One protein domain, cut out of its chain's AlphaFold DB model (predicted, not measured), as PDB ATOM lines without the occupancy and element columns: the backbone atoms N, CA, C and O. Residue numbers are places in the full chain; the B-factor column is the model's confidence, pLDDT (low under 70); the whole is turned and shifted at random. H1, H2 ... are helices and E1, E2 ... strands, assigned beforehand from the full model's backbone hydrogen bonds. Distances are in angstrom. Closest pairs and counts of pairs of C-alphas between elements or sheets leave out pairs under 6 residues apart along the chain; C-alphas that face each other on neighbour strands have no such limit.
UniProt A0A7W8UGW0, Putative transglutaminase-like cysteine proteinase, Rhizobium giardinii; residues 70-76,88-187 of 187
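Overview. This is residues 70 to 76 and 88 to 187 of the 187 residues of the protein "Putative transglutaminase-like cysteine proteinase" of Rhizobium giardinii (UniProt A0A7W8UGW0). Two helices, H2 and H3, lie side by side over one face of a strongly twisted sheet of three strands, while a short helix, H1, is set off past the sheet's E1 edge. A long loop, residues 109 to 129, joins H2 to H3. The printed part has 107 residues, with three named helices and three named strands that follow along the chain as H1 H2 H3 E1 E2 E3; the antiparallel sheet has the order E1 - E2 - E3, and the class is mixed, helices and strands, with 59 residues in named elements. The whole is compact, with a radius of gyration of the C-alphas of 13.1 A and spans of 40 by 29 by 27 A.

Along the chain. H1, residues 70 to 76, begins with C-alpha 70 at (-43.211, -14.922, 38.659). H2, residues 94 to 108, is 20.8 A long, and H3, residues 130 to 143, 20.3 A. E1, residues 151 to 158, is 20.8 A long, E2, residues 161 to 170, 27.9 A, and E3, residues 173 to 177, 13.3 A, ending with C-alpha 177 at (-41.163, -31.418, 46.811).

Arrangement. E1, E2 and E3 form a meander, each strand the antiparallel neighbour of the one before. N 154 and O 165 are 2.9 A apart across the hairpin E1 and E2, and N 168 and O 175 2.9 A across the hairpin E2 and E3. H3 runs along E2 at a height over the sheet of 8.7 A; their closest C-alphas, Val 134 and Leu 166, are 5.4 A apart. H2 is on the same face, over E3, at 9.6 A; with H3 this makes two layers, helices on one face of a sheet. H2 and H3, a helical hairpin, touch at a steep tilt of 43 degrees, opposite ways, with the C-alphas of Val 103 and Lys 137 closest at 6.2 A. H1 is not on the sheet and is apart from H2 and H3. In H1, H2 and H3 every O i to N i+4 pair is within hydrogen-bond range.

Size, cuts and confidence. Residues 77 to 87 are not printed, and C-alphas 76 and 88 are 20.8 A apart across the cut. The link from H2 to H3 is long, and in it residues 112 to 113 pair parallel with residues 127 to 128. The mean pLDDT of the printed part is 96.6, and no printed residue is under 70.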
ATOM      1  N   ALA A  70     -42.761 -15.175  37.289       91.94
ATOM      2  CA  ALA A  70     -43.211 -14.922  38.659       91.94
ATOM      3  C   ALA A  70     -42.121 -15.209  39.713       91.94
ATOM      4  O   ALA A  70     -41.989 -14.460  40.677       91.94
ATOM      5  N   PHE A  71     -41.254 -16.209  39.490       94.94
ATOM      6  CA  PHE A  71     -40.084 -16.428  40.346       94.94
ATOM      7  C   PHE A  71     -39.067 -15.292  40.216       94.94
ATOM      8  O   PHE A  71     -38.547 -14.812  41.219       94.94
ATOM      9  N   SER A  72     -38.815 -14.824  38.991       93.88
ATOM     10  CA  SER A  72     -37.939 -13.671  38.756       93.88
ATOM     11  C   SER A  72     -38.446 -12.414  39.468       93.88
ATOM     12  O   SER A  72     -37.631 -11.663  39.993       93.88
ATOM     13  N   ILE A  73     -39.770 -12.217  39.539       94.50
ATOM     14  CA  ILE A  73     -40.405 -11.138  40.310       94.50
ATOM     15  C   ILE A  73     -40.205 -11.363  41.819       94.50
ATOM     16  O   ILE A  73     -39.664 -10.480  42.477       94.50
ATOM     17  N   TYR A  74     -40.512 -12.554  42.358       95.75
ATOM     18  CA  TYR A  74     -40.242 -12.899  43.768       95.75
ATOM     19  C   TYR A  74     -38.786 -12.606  44.173       95.75
ATOM     20  O   TYR A  74     -38.527 -12.075  45.253       95.75
ATOM     21  N   CYS A  75     -37.829 -12.915  43.294       95.62
ATOM     22  CA  CYS A  75     -36.403 -12.677  43.506       95.62
ATOM     23  C   CYS A  75     -35.983 -11.199  43.515       95.62
ATOM     24  O   CYS A  75     -34.900 -10.906  44.020       95.62
ATOM     25  N   MET A  76     -36.783 -10.276  42.968       94.50
ATOM     26  CA  MET A  76     -36.490  -8.838  43.045       94.50
ATOM     27  C   MET A  76     -36.678  -8.319  44.474       94.50
ATOM     28  O   MET A  76     -35.828  -7.576  44.961       94.50
ATOM     29  N   ARG A  88     -24.308 -26.026  42.372       96.56
ATOM     30  CA  ARG A  88     -25.471 -26.356  41.515       96.56
ATOM     31  C   ARG A  88     -26.154 -27.686  41.855       96.56
ATOM     32  O   ARG A  88     -27.112 -28.072  41.189       96.56
ATOM     33  N   PHE A  89     -25.637 -28.400  42.849       97.81
ATOM     34  CA  PHE A  89     -26.194 -29.620  43.423       97.81
ATOM     35  C   PHE A  89     -25.633 -29.811  44.840       97.81
ATOM     36  O   PHE A  89     -24.631 -29.188  45.202       97.81
ATOM     37  N   VAL A  90     -26.253 -30.688  45.630       98.25
ATOM     38  CA  VAL A  90     -25.754 -31.125  46.946       98.25
ATOM     39  C   VAL A  90     -25.460 -32.626  46.970       98.25
ATOM     40  O   VAL A  90     -26.011 -33.392  46.183       98.25
ATOM     41  N   ARG A  91     -24.614 -33.082  47.901       98.31
ATOM     42  CA  ARG A  91     -24.395 -34.520  48.113       98.31
ATOM     43  C   ARG A  91     -25.612 -35.155  48.791       98.31
ATOM     44  O   ARG A  91     -25.977 -34.770  49.903       98.31
ATOM     45  N   TYR A  92     -26.203 -36.159  48.153       98.50
ATOM     46  CA  TYR A  92     -27.293 -36.949  48.703       98.50
ATOM     47  C   TYR A  92     -26.851 -37.661  49.986       98.50
ATOM     48  O   TYR A  92     -25.775 -38.262  50.071       98.50
ATOM     49  N   SER A  93     -27.700 -37.608  51.008       98.38
ATOM     50  CA  SER A  93     -27.460 -38.254  52.296       98.38
ATOM     51  C   SER A  93     -28.776 -38.475  53.046       98.38
ATOM     52  O   SER A  93     -29.768 -37.794  52.780       98.38
ATOM     53  N   ALA A  94     -28.791 -39.406  54.004       98.25
ATOM     54  CA  ALA A  94     -29.970 -39.628  54.843       98.25
ATOM     55  C   ALA A  94     -30.381 -38.371  55.654       98.25
ATOM     56  O   ALA A  94     -31.574 -38.067  55.651       98.25
ATOM     57  N   PRO A  95     -29.457 -37.575  56.240       98.50
ATOM     58  CA  PRO A  95     -29.807 -36.296  56.866       98.50
ATOM     59  C   PRO A  95     -30.433 -35.280  55.900       98.50
ATOM     60  O   PRO A  95     -31.414 -34.638  56.263       98.50
ATOM     61  N   LEU A  96     -29.939 -35.170  54.657       98.56
ATOM     62  CA  LEU A  96     -30.564 -34.311  53.638       98.56
ATOM     63  C   LEU A  96     -31.998 -34.768  53.345       98.56
ATOM     64  O   LEU A  96     -32.911 -33.946  53.326       98.56
ATOM     65  N   MET A  97     -32.212 -36.072  53.148       98.44
ATOM     66  CA  MET A  97     -33.544 -36.597  52.849       98.44
ATOM     67  C   MET A  97     -34.503 -36.465  54.046       98.44
ATOM     68  O   MET A  97     -35.682 -36.176  53.846       98.44
ATOM     69  N   GLN A  98     -34.014 -36.593  55.287       98.56
ATOM     70  CA  GLN A  98     -34.789 -36.284  56.495       98.56
ATOM     71  C   GLN A  98     -35.161 -34.799  56.577       98.56
ATOM     72  O   GLN A  98     -36.327 -34.489  56.815       98.56
ATOM     73  N   LEU A  99     -34.214 -33.883  56.341       98.75
ATOM     74  CA  LEU A  99     -34.464 -32.438  56.328       98.75
ATOM     75  C   LEU A  99     -35.512 -32.063  55.271       98.75
ATOM     76  O   LEU A  99     -36.500 -31.402  55.585       98.75
ATOM     77  N   VAL A 100     -35.334 -32.541  54.038       98.62
ATOM     78  CA  VAL A 100     -36.264 -32.307  52.925       98.62
ATOM     79  C   VAL A 100     -37.648 -32.896  53.220       98.62
ATOM     80  O   VAL A 100     -38.652 -32.212  53.027       98.62
ATOM     81  N   SER A 101     -37.722 -34.112  53.770       98.56
ATOM     82  CA  SER A 101     -38.996 -34.734  54.165       98.56
ATOM     83  C   SER A 101     -39.690 -33.986  55.307       98.56
ATOM     84  O   SER A 101     -40.912 -33.860  55.291       98.56
ATOM     85  N   LYS A 102     -38.928 -33.455  56.273       98.75
ATOM     86  CA  LYS A 102     -39.446 -32.636  57.377       98.75
ATOM     87  C   LYS A 102     -39.999 -31.305  56.869       98.75
ATOM     88  O   LYS A 102     -41.116 -30.949  57.226       98.75
ATOM     89  N   VAL A 103     -39.265 -30.584  56.017       98.81
ATOM     90  CA  VAL A 103     -39.751 -29.315  55.445       98.81
ATOM     91  C   VAL A 103     -40.983 -29.551  54.568       98.81
ATOM     92  O   VAL A 103     -41.965 -28.823  54.696       98.81
ATOM     93  N   GLN A 104     -40.987 -30.607  53.750       98.69
ATOM     94  CA  GLN A 104     -42.150 -31.021  52.962       98.69
ATOM     95  C   GLN A 104     -43.405 -31.210  53.829       98.69
ATOM     96  O   GLN A 104     -44.432 -30.599  53.541       98.69
ATOM     97  N   THR A 105     -43.345 -32.041  54.878       98.62
ATOM     98  CA  THR A 105     -44.524 -32.335  55.712       98.62
ATOM     99  C   THR A 105     -44.938 -31.142  56.570       98.62
ATOM    100  O   THR A 105     -46.130 -30.864  56.673       98.62
ATOM    101  N   GLN A 106     -43.979 -30.393  57.125       98.56
ATOM    102  CA  GLN A 106     -44.267 -29.207  57.935       98.56
ATOM    103  C   GLN A 106     -44.893 -28.068  57.127       98.56
ATOM    104  O   GLN A 106     -45.740 -27.367  57.667       98.56
ATOM    105  N   VAL A 107     -44.518 -27.861  55.859       98.81
ATOM    106  CA  VAL A 107     -45.177 -26.844  55.017       98.81
ATOM    107  C   VAL A 107     -46.536 -27.344  54.523       98.81
ATOM    108  O   VAL A 107     -47.518 -26.614  54.628       98.81
ATOM    109  N   ASN A 108     -46.633 -28.606  54.081       98.62
ATOM    110  CA  ASN A 108     -47.903 -29.186  53.628       98.62
ATOM    111  C   ASN A 108     -48.992 -29.223  54.716       98.62
ATOM    112  O   ASN A 108     -50.170 -29.233  54.376       98.62
ATOM    113  N   GLY A 109     -48.615 -29.266  55.999       98.38
ATOM    114  CA  GLY A 109     -49.544 -29.212  57.131       98.38
ATOM    115  C   GLY A 109     -49.753 -27.825  57.753       98.38
ATOM    116  O   GLY A 109     -50.563 -27.718  58.667       98.38
ATOM    117  N   ALA A 110     -49.023 -26.791  57.313       98.38
ATOM    118  CA  ALA A 110     -49.089 -25.442  57.897       98.38
ATOM    119  C   ALA A 110     -49.810 -24.413  57.013       98.38
ATOM    120  O   ALA A 110     -50.409 -23.485  57.549       98.38
ATOM    121  N   ILE A 111     -49.758 -24.568  55.686       98.62
ATOM    122  CA  ILE A 111     -50.478 -23.702  54.741       98.62
ATOM    123  C   ILE A 111     -51.842 -24.330  54.432       98.62
ATOM    124  O   ILE A 111     -51.919 -25.519  54.105       98.62
ATOM    125  N   ILE A 112     -52.907 -23.531  54.493       98.19
ATOM    126  CA  ILE A 112     -54.260 -23.917  54.069       98.19
ATOM    127  C   ILE A 112     -54.368 -23.779  52.535       98.19
ATOM    128  O   ILE A 112     -54.182 -22.669  52.034       98.19
ATOM    129  N   PRO A 113     -54.713 -24.839  51.775       97.44
ATOM    130  CA  PRO A 113     -54.847 -24.737  50.321       97.44
ATOM    131  C   PRO A 113     -55.943 -23.740  49.922       97.44
ATOM    132  O   PRO A 113     -57.108 -23.910  50.295       97.44
ATOM    133  N   ARG A 114     -55.583 -22.710  49.152       96.69
ATOM    134  CA  ARG A 114     -56.503 -21.690  48.634       96.69
ATOM    135  C   ARG A 114     -55.939 -21.086  47.351       96.69
ATOM    136  O   ARG A 114     -54.905 -20.440  47.406       96.69
ATOM    137  N   ARG A 115     -56.667 -21.228  46.240       93.88
ATOM    138  CA  ARG A 115     -56.371 -20.512  44.991       93.88
ATOM    139  C   ARG A 115     -56.552 -19.007  45.183       93.88
ATOM    140  O   ARG A 115     -57.563 -18.588  45.757       93.88
ATOM    141  N   GLU A 116     -55.610 -18.219  44.688       90.25
ATOM    142  CA  GLU A 116     -55.666 -16.759  44.776       90.25
ATOM    143  C   GLU A 116     -56.556 -16.119  43.691       90.25
ATOM    144  O   GLU A 116     -56.925 -16.743  42.696       90.25
ATOM    145  N   THR A 117     -56.929 -14.848  43.892       91.62
ATOM    146  CA  THR A 117     -57.610 -14.023  42.863       91.62
ATOM    147  C   THR A 117     -56.609 -13.273  41.978       91.62
ATOM    148  O   THR A 117     -56.889 -13.009  40.811       91.62
ATOM    149  N   VAL A 118     -55.440 -12.957  42.534       91.62
ATOM    150  CA  VAL A 118     -54.253 -12.459  41.839       91.62
ATOM    151  C   VAL A 118     -53.106 -13.319  42.356       91.62
ATOM    152  O   VAL A 118     -52.953 -13.412  43.563       91.62
ATOM    153  N   ASP A 119     -52.380 -13.964  41.451       91.38
ATOM    154  CA  ASP A 119     -51.257 -14.880  41.709       91.38
ATOM    155  C   ASP A 119     -50.029 -14.071  42.187       91.38
ATOM    156  O   ASP A 119     -49.423 -13.352  41.383       91.38
ATOM    157  N   VAL A 120     -49.720 -14.091  43.497       93.44
ATOM    158  CA  VAL A 120     -48.640 -13.284  44.111       93.44
ATOM    159  C   VAL A 120     -47.727 -14.148  44.987       93.44
ATOM    160  O   VAL A 120     -47.840 -14.184  46.214       93.44
ATOM    161  N   TRP A 121     -46.753 -14.784  44.330       96.25
ATOM    162  CA  TRP A 121     -45.844 -15.777  44.917       96.25
ATOM    163  C   TRP A 121     -45.249 -15.316  46.246       96.25
ATOM    164  O   TRP A 121     -44.449 -14.379  46.286       96.25
ATOM    165  N   SER A 122     -45.612 -15.993  47.335       96.75
ATOM    166  CA  SER A 122     -45.287 -15.568  48.697       96.75
ATOM    167  C   SER A 122     -44.734 -16.718  49.545       96.75
ATOM    168  O   SER A 122     -44.763 -17.890  49.176       96.75
ATOM    169  N   ALA A 123     -44.132 -16.407  50.698       97.88
ATOM    170  CA  ALA A 123     -43.467 -17.420  51.520       97.88
ATOM    171  C   ALA A 123     -43.666 -17.225  53.025       97.88
ATOM    172  O   ALA A 123     -43.547 -16.118  53.543       97.88
ATOM    173  N   ASP A 124     -43.882 -18.344  53.726       97.44
ATOM    174  CA  ASP A 124     -44.397 -18.419  55.103       97.44
ATOM    175  C   ASP A 124     -45.837 -17.864  55.261       97.44
ATOM    176  O   ASP A 124     -46.215 -17.403  56.338       97.44
ATOM    177  N   VAL A 125     -46.661 -17.960  54.208       97.38
ATOM    178  CA  VAL A 125     -48.097 -17.609  54.229       97.38
ATOM    179  C   VAL A 125     -48.943 -18.571  55.080       97.38
ATOM    180  O   VAL A 125     -48.554 -19.710  55.337       97.38
ATOM    181  N   ALA A 126     -50.140 -18.131  55.487       97.69
ATOM    182  CA  ALA A 126     -51.120 -18.966  56.197       97.69
ATOM    183  C   ALA A 126     -52.057 -19.752  55.253       97.69
ATOM    184  O   ALA A 126     -52.539 -20.832  55.598       97.69
ATOM    185  N   SER A 127     -52.312 -19.227  54.053       98.00
ATOM    186  CA  SER A 127     -53.084 -19.882  52.993       98.00
ATOM    187  C   SER A 127     -52.568 -19.445  51.629       98.00
ATOM    188  O   SER A 127     -52.190 -18.283  51.515       98.00
ATOM    189  N   GLY A 128     -52.604 -20.331  50.638       97.31
ATOM    190  CA  GLY A 128     -52.050 -20.080  49.304       97.31
ATOM    191  C   GLY A 128     -52.142 -21.303  48.386       97.31
ATOM    192  O   GLY A 128     -52.715 -22.329  48.795       97.31
ATOM    193  N   ASP A 129     -51.579 -21.229  47.176       96.62
ATOM    194  CA  ASP A 129     -51.511 -22.368  46.242       96.62
ATOM    195  C   ASP A 129     -50.080 -22.768  45.817       96.62
ATOM    196  O   ASP A 129     -49.159 -22.675  46.627       96.62
ATOM    197  N   CYS A 130     -49.897 -23.481  44.707       97.38
ATOM    198  CA  CYS A 130     -48.777 -24.410  44.507       97.38
ATOM    199  C   CYS A 130     -47.376 -23.780  44.613       97.38
ATOM    200  O   CYS A 130     -46.467 -24.412  45.165       97.38
ATOM    201  N   ASP A 131     -47.212 -22.547  44.155       96.88
ATOM    202  CA  ASP A 131     -46.005 -21.735  44.274       96.88
ATOM    203  C   ASP A 131     -45.715 -21.296  45.722       96.88
ATOM    204  O   ASP A 131     -44.565 -21.430  46.140       96.88
ATOM    205  N   ASP A 132     -46.708 -20.916  46.535       98.19
ATOM    206  CA  ASP A 132     -46.517 -20.527  47.943       98.19
ATOM    207  C   ASP A 132     -45.899 -21.660  48.765       98.19
ATOM    208  O   ASP A 132     -44.973 -21.469  49.567       98.19
ATOM    209  N   TYR A 133     -46.380 -22.891  48.548       98.69
ATOM    210  CA  TYR A 133     -45.775 -24.075  49.156       98.69
ATOM    211  C   TYR A 133     -44.329 -24.252  48.672       98.69
ATOM    212  O   TYR A 133     -43.491 -24.715  49.444       98.69
ATOM    213  N   VAL A 134     -44.013 -23.909  47.421       98.56
ATOM    214  CA  VAL A 134     -42.672 -24.034  46.833       98.56
ATOM    215  C   VAL A 134     -41.729 -22.941  47.345       98.56
ATOM    216  O   VAL A 134     -40.632 -23.290  47.789       98.56
ATOM    217  N   MET A 135     -42.141 -21.672  47.400       98.56
ATOM    218  CA  MET A 135     -41.351 -20.580  47.980       98.56
ATOM    219  C   MET A 135     -41.136 -20.809  49.481       98.56
ATOM    220  O   MET A 135     -39.999 -20.786  49.953       98.56
ATOM    221  N   THR A 136     -42.185 -21.168  50.231       98.75
ATOM    222  CA  THR A 136     -42.079 -21.479  51.669       98.75
ATOM    223  C   THR A 136     -41.129 -22.654  51.937       98.75
ATOM    224  O   THR A 136     -40.303 -22.595  52.853       98.75
ATOM    225  N   LYS A 137     -41.180 -23.725  51.128       98.81
ATOM    226  CA  LYS A 137     -40.223 -24.845  51.235       98.81
ATOM    227  C   LYS A 137     -38.804 -24.416  50.870       98.81
ATOM    228  O   LYS A 137     -37.876 -24.778  51.591       98.81
ATOM    229  N   ARG A 138     -38.630 -23.625  49.804       98.69
ATOM    230  CA  ARG A 138     -37.333 -23.092  49.361       98.69
ATOM    231  C   ARG A 138     -36.693 -22.262  50.473       98.69
ATOM    232  O   ARG A 138     -35.613 -22.619  50.936       98.69
ATOM    233  N   ARG A 139     -37.398 -21.248  50.980       98.69
ATOM    234  CA  ARG A 139     -37.010 -20.393  52.114       98.69
ATOM    235  C   ARG A 139     -36.593 -21.206  53.342       98.69
ATOM    236  O   ARG A 139     -35.536 -20.959  53.923       98.69
ATOM    237  N   ARG A 140     -37.374 -22.223  53.728       98.75
ATOM    238  CA  ARG A 140     -37.060 -23.088  54.883       98.75
ATOM    239  C   ARG A 140     -35.851 -24.002  54.650       98.75
ATOM    240  O   ARG A 140     -35.110 -24.246  55.597       98.75
ATOM    241  N   LEU A 141     -35.606 -24.460  53.420       98.81
ATOM    242  CA  LEU A 141     -34.394 -25.211  53.067       98.81
ATOM    243  C   LEU A 141     -33.146 -24.310  53.011       98.81
ATOM    244  O   LEU A 141     -32.100 -24.721  53.511       98.81
ATOM    245  N   ILE A 142     -33.262 -23.075  52.508       98.56
ATOM    246  CA  ILE A 142     -32.185 -22.063  52.535       98.56
ATOM    247  C   ILE A 142     -31.790 -21.750  53.983       98.56
ATOM    248  O   ILE A 142     -30.619 -21.873  54.341       98.56
ATOM    249  N   ARG A 143     -32.768 -21.450  54.853       98.31
ATOM    250  CA  ARG A 143     -32.551 -21.232  56.299       98.31
ATOM    251  C   ARG A 143     -31.942 -22.446  57.017       98.31
ATOM    252  O   ARG A 143     -31.325 -22.280  58.062       98.31
ATOM    253  N   ALA A 144     -32.091 -23.650  56.463       98.38
ATOM    254  CA  ALA A 144     -31.481 -24.885  56.963       98.38
ATOM    255  C   ALA A 144     -30.134 -25.239  56.289       98.38
ATOM    256  O   ALA A 144     -29.631 -26.347  56.473       98.38
ATOM    257  N   GLY A 145     -29.544 -24.322  55.514       97.75
ATOM    258  CA  GLY A 145     -28.215 -24.474  54.913       97.75
ATOM    259  C   GLY A 145     -28.169 -25.209  53.568       97.75
ATOM    260  O   GLY A 145     -27.078 -25.501  53.079       97.75
ATOM    261  N   VAL A 146     -29.312 -25.506  52.937       98.44
ATOM    262  CA  VAL A 146     -29.336 -26.047  51.567       98.44
ATOM    263  C   VAL A 146     -29.096 -24.901  50.574       98.44
ATOM    264  O   VAL A 146     -29.880 -23.949  50.567       98.44
ATOM    265  N   PRO A 147     -28.064 -24.956  49.707       98.25
ATOM    266  CA  PRO A 147     -27.775 -23.875  48.770       98.25
ATOM    267  C   PRO A 147     -28.955 -23.571  47.845       98.25
ATOM    268  O   PRO A 147     -29.421 -24.438  47.103       98.25
ATOM    269  N   ALA A 148     -29.379 -22.308  47.821       98.00
ATOM    270  CA  ALA A 148     -30.404 -21.797  46.911       98.00
ATOM    271  C   ALA A 148     -30.095 -22.095  45.428       98.00
ATOM    272  O   ALA A 148     -31.001 -22.326  44.633       98.00
ATOM    273  N   THR A 149     -28.809 -22.152  45.069       97.38
ATOM    274  CA  THR A 149     -28.296 -22.477  43.728       97.38
ATOM    275  C   THR A 149     -28.371 -23.956  43.343       97.38
ATOM    276  O   THR A 149     -28.233 -24.266  42.156       97.38
ATOM    277  N   ALA A 150     -28.627 -24.851  44.303       98.12
ATOM    278  CA  ALA A 150     -28.924 -26.266  44.083       98.12
ATOM    279  C   ALA A 150     -30.439 -26.546  44.005       98.12
ATOM    280  O   ALA A 150     -30.840 -27.693  43.805       98.12
ATOM    281  N   MET A 151     -31.280 -25.517  44.169       98.12
ATOM    282  CA  MET A 151     -32.737 -25.623  44.157       98.12
ATOM    283  C   MET A 151     -33.343 -24.875  42.971       98.12
ATOM    284  O   MET A 151     -33.015 -23.715  42.726       98.12
ATOM    285  N   ARG A 152     -34.258 -25.535  42.262       96.06
ATOM    286  CA  ARG A 152     -34.952 -25.023  41.073       96.06
ATOM    287  C   ARG A 152     -36.452 -24.996  41.302       96.06
ATOM    288  O   ARG A 152     -36.994 -25.938  41.882       96.06
ATOM    289  N   VAL A 153     -37.112 -23.964  40.794       96.62
ATOM    290  CA  VAL A 153     -38.573 -23.936  40.688       96.62
ATOM    291  C   VAL A 153     -38.953 -24.436  39.301       96.62
ATOM    292  O   VAL A 153     -38.413 -23.965  38.303       96.62
ATOM    293  N   VAL A 154     -39.839 -25.428  39.230       95.12
ATOM    294  CA  VAL A 154     -40.203 -26.088  37.971       95.12
ATOM    295  C   VAL A 154     -41.711 -26.016  37.778       95.12
ATOM    296  O   VAL A 154     -42.471 -26.542  38.590       95.12
ATOM    297  N   VAL A 155     -42.133 -25.391  36.678       93.19
ATOM    298  CA  VAL A 155     -43.526 -25.397  36.217       93.19
ATOM    299  C   VAL A 155     -43.737 -26.615  35.321       93.19
ATOM    300  O   VAL A 155     -43.055 -26.791  34.314       93.19
ATOM    301  N   GLY A 156     -44.696 -27.456  35.687       88.94
ATOM    302  CA  GLY A 156     -45.203 -28.551  34.869       88.94
ATOM    303  C   GLY A 156     -46.696 -28.391  34.581       88.94
ATOM    304  O   GLY A 156     -47.273 -27.316  34.740       88.94
ATOM    305  N   ARG A 157     -47.341 -29.495  34.191       87.75
ATOM    306  CA  ARG A 157     -48.805 -29.596  34.122       87.75
ATOM    307  C   ARG A 157     -49.319 -30.712  35.020       87.75
ATOM    308  O   ARG A 157     -48.733 -31.796  35.063       87.75
ATOM    309  N   ARG A 158     -50.448 -30.476  35.685       87.38
ATOM    310  CA  ARG A 158     -51.144 -31.456  36.523       87.38
ATOM    311  C   ARG A 158     -52.651 -31.301  36.337       87.38
ATOM    312  O   ARG A 158     -53.167 -30.197  36.382       87.38
ATOM    313  N   PHE A 159     -53.345 -32.408  36.065       86.62
ATOM    314  CA  PHE A 159     -54.799 -32.443  35.815       86.62
ATOM    315  C   PHE A 159     -55.326 -31.484  34.716       86.62
ATOM    316  O   PHE A 159     -56.525 -31.265  34.620       86.62
ATOM    317  N   GLY A 160     -54.444 -30.971  33.849       85.19
ATOM    318  CA  GLY A 160     -54.763 -30.014  32.781       85.19
ATOM    319  C   GLY A 160     -54.254 -28.596  33.060       85.19
ATOM    320  O   GLY A 160     -53.872 -27.901  32.120       85.19
ATOM    321  N   GLU A 161     -54.159 -28.217  34.335       85.69
ATOM    322  CA  GLU A 161     -53.668 -26.917  34.804       85.69
ATOM    323  C   GLU A 161     -52.128 -26.886  34.915       85.69
ATOM    324  O   GLU A 161     -51.450 -27.919  34.841       85.69
ATOM    325  N   SER A 162     -51.560 -25.687  35.061       90.25
ATOM    326  CA  SER A 162     -50.159 -25.478  35.451       90.25
ATOM    327  C   SER A 162     -49.930 -25.917  36.898       90.25
ATOM    328  O   SER A 162     -50.807 -25.745  37.737       90.25
ATOM    329  N   HIS A 163     -48.754 -26.469  37.201       95.44
ATOM    330  CA  HIS A 163     -48.405 -26.890  38.564       95.44
ATOM    331  C   HIS A 163     -46.946 -26.592  38.884       95.44
ATOM    332  O   HIS A 163     -46.070 -26.963  38.100       95.44
ATOM    333  N   VAL A 164     -46.683 -25.966  40.029       96.06
ATOM    334  CA  VAL A 164     -45.334 -25.581  40.463       96.06
ATOM    335  C   VAL A 164     -44.796 -26.589  41.481       96.06
ATOM    336  O   VAL A 164     -45.478 -26.960  42.435       96.06
ATOM    337  N   VAL A 165     -43.552 -27.043  41.292       97.56
ATOM    338  CA  VAL A 165     -42.834 -27.907  42.247       97.56
ATOM    339  C   VAL A 165     -41.422 -27.393  42.519       97.56
ATOM    340  O   VAL A 165     -40.797 -26.754  41.670       97.56
ATOM    341  N   LEU A 166     -40.898 -27.700  43.708       98.56
ATOM    342  CA  LEU A 166     -39.519 -27.393  44.089       98.56
ATOM    343  C   LEU A 166     -38.650 -28.630  43.869       98.56
ATOM    344  O   LEU A 166     -38.982 -29.721  44.335       98.56
ATOM    345  N   VAL A 167     -37.513 -28.453  43.202       98.50
ATOM    346  CA  VAL A 167     -36.563 -29.531  42.912       98.50
ATOM    347  C   VAL A 167     -35.214 -29.227  43.553       98.50
ATOM    348  O   VAL A 167     -34.576 -28.230  43.217       98.50
ATOM    349  N   VAL A 168     -34.755 -30.099  44.453       98.62
ATOM    350  CA  VAL A 168     -33.402 -30.072  45.028       98.62
ATOM    351  C   VAL A 168     -32.513 -31.000  44.205       98.62
ATOM    352  O   VAL A 168     -32.685 -32.221  44.235       98.62
ATOM    353  N   LYS A 169     -31.547 -30.446  43.471       98.50
ATOM    354  CA  LYS A 169     -30.626 -31.250  42.664       98.50
ATOM    355  C   LYS A 169     -29.542 -31.881  43.535       98.50
ATOM    356  O   LYS A 169     -28.887 -31.194  44.321       98.50
ATOM    357  N   THR A 170     -29.309 -33.180  43.360       98.62
ATOM    358  CA  THR A 170     -28.276 -33.930  44.087       98.62
ATOM    359  C   THR A 170     -27.313 -34.662  43.151       98.62
ATOM    360  O   THR A 170     -27.533 -34.731  41.943       98.62
ATOM    361  N   ASP A 171     -26.248 -35.233  43.711       98.12
ATOM    362  CA  ASP A 171     -25.321 -36.142  43.020       98.12
ATOM    363  C   ASP A 171     -25.915 -37.534  42.703       98.12
ATOM    364  O   ASP A 171     -25.266 -38.328  42.028       98.12
ATOM    365  N   ARG A 172     -27.141 -37.840  43.160       97.50
ATOM    366  CA  ARG A 172     -27.835 -39.126  42.927       97.50
ATOM    367  C   ARG A 172     -29.191 -39.008  42.222       97.50
ATOM    368  O   ARG A 172     -29.924 -39.989  42.178       97.50
ATOM    369  N   GLY A 173     -29.533 -37.828  41.711       97.62
ATOM    370  CA  GLY A 173     -30.849 -37.531  41.135       97.62
ATOM    371  C   GLY A 173     -31.451 -36.247  41.701       97.62
ATOM    372  O   GLY A 173     -30.759 -35.437  42.327       97.62
ATOM    373  N   GLU A 174     -32.744 -36.048  41.493       98.44
ATOM    374  CA  GLU A 174     -33.456 -34.817  41.836       98.44
ATOM    375  C   GLU A 174     -34.542 -35.093  42.888       98.44
ATOM    376  O   GLU A 174     -35.473 -35.858  42.648       98.44
ATOM    377  N   ILE A 175     -34.432 -34.498  44.084       98.69
ATOM    378  CA  ILE A 175     -35.453 -34.656  45.131       98.69
ATOM    379  C   ILE A 175     -36.563 -33.633  44.887       98.69
ATOM    380  O   ILE A 175     -36.328 -32.426  44.956       98.69
ATOM    381  N   VAL A 176     -37.775 -34.113  44.622       98.56
ATOM    382  CA  VAL A 176     -38.946 -33.290  44.304       98.56
ATOM    383  C   VAL A 176     -39.814 -33.085  45.547       98.56
ATOM    384  O   VAL A 176     -40.158 -34.045  46.244       98.56
ATOM    385  N   LEU A 177     -40.200 -31.833  45.795       98.69
ATOM    386  CA  LEU A 177     -41.163 -31.418  46.811       98.69
ATOM    387  C   LEU A 177     -42.405 -30.817  46.131       98.69
ATOM    388  O   LEU A 177     -42.306 -29.895  45.324       98.69
ATOM    389  N   ASP A 178     -43.578 -31.327  46.497       97.88
ATOM    390  CA  ASP A 178     -44.854 -31.127  45.790       97.88
ATOM    391  C   ASP A 178     -45.983 -31.030  46.831       97.88
ATOM    392  O   ASP A 178     -46.075 -31.894  47.705       97.88
ATOM    393  N   ASN A 179     -46.814 -29.985  46.830       97.69
ATOM    394  CA  ASN A 179     -47.900 -29.874  47.822       97.69
ATOM    395  C   ASN A 179     -48.991 -30.947  47.630       97.69
ATOM    396  O   ASN A 179     -49.609 -31.361  48.608       97.69
ATOM    397  N   LEU A 180     -49.134 -31.505  46.422       96.75
ATOM    398  CA  LEU A 180     -50.080 -32.583  46.112       96.75
ATOM    399  C   LEU A 180     -49.602 -33.982  46.561       96.75
ATOM    400  O   LEU A 180     -50.273 -34.984  46.303       96.75
ATOM    401  N   ARG A 181     -48.452 -34.082  47.246       96.06
ATOM    402  CA  ARG A 181     -47.889 -35.336  47.780       96.06
ATOM    403  C   ARG A 181     -47.595 -35.240  49.270       96.06
ATOM    404  O   ARG A 181     -47.031 -34.262  49.740       96.06
ATOM    405  N   ARG A 182     -47.867 -36.308  50.030       95.75
ATOM    406  CA  ARG A 182     -47.528 -36.363  51.468       95.75
ATOM    407  C   ARG A 182     -46.018 -36.341  51.738       95.75
ATOM    408  O   ARG A 182     -45.596 -35.810  52.757       95.75
ATOM    409  N   THR A 183     -45.212 -36.896  50.836       96.31
ATOM    410  CA  THR A 183     -43.757 -37.051  50.989       96.31
ATOM    411  C   THR A 183     -42.998 -36.501  49.786       96.31
ATOM    412  O   THR A 183     -43.499 -36.495  48.661       96.31
ATOM    413  N   ALA A 184     -41.768 -36.052  50.039       97.75
ATOM    414  CA  ALA A 184     -40.793 -35.763  48.999       97.75
ATOM    415  C   ALA A 184     -40.218 -37.085  48.470       97.75
ATOM    416  O   ALA A 184     -40.216 -38.092  49.181       97.75
ATOM    417  N   TYR A 185     -39.733 -37.093  47.233       97.56
ATOM    418  CA  TYR A 185     -39.223 -38.303  46.588       97.56
ATOM    419  C   TYR A 185     -38.040 -37.986  45.674       97.56
ATOM    420  O   TYR A 185     -37.983 -36.909  45.089       97.56
ATOM    421  N   LEU A 186     -37.102 -38.927  45.561       97.50
ATOM    422  CA  LEU A 186     -36.010 -38.860  44.591       97.50
ATOM    423  C   LEU A 186     -36.529 -39.287  43.207       97.50
ATOM    424  O   LEU A 186     -37.307 -40.241  43.108       97.50
ATOM    425  N   ARG A 187     -36.099 -38.572  42.170       94.81
ATOM    426  CA  ARG A 187     -36.310 -38.841  40.744       94.81
ATOM    427  C   ARG A 187     -34.966 -39.056  40.049       94.81
ATOM    428  O   ARG A 187     -34.011 -38.326  40.403       94.81
TER     429      ARG A 187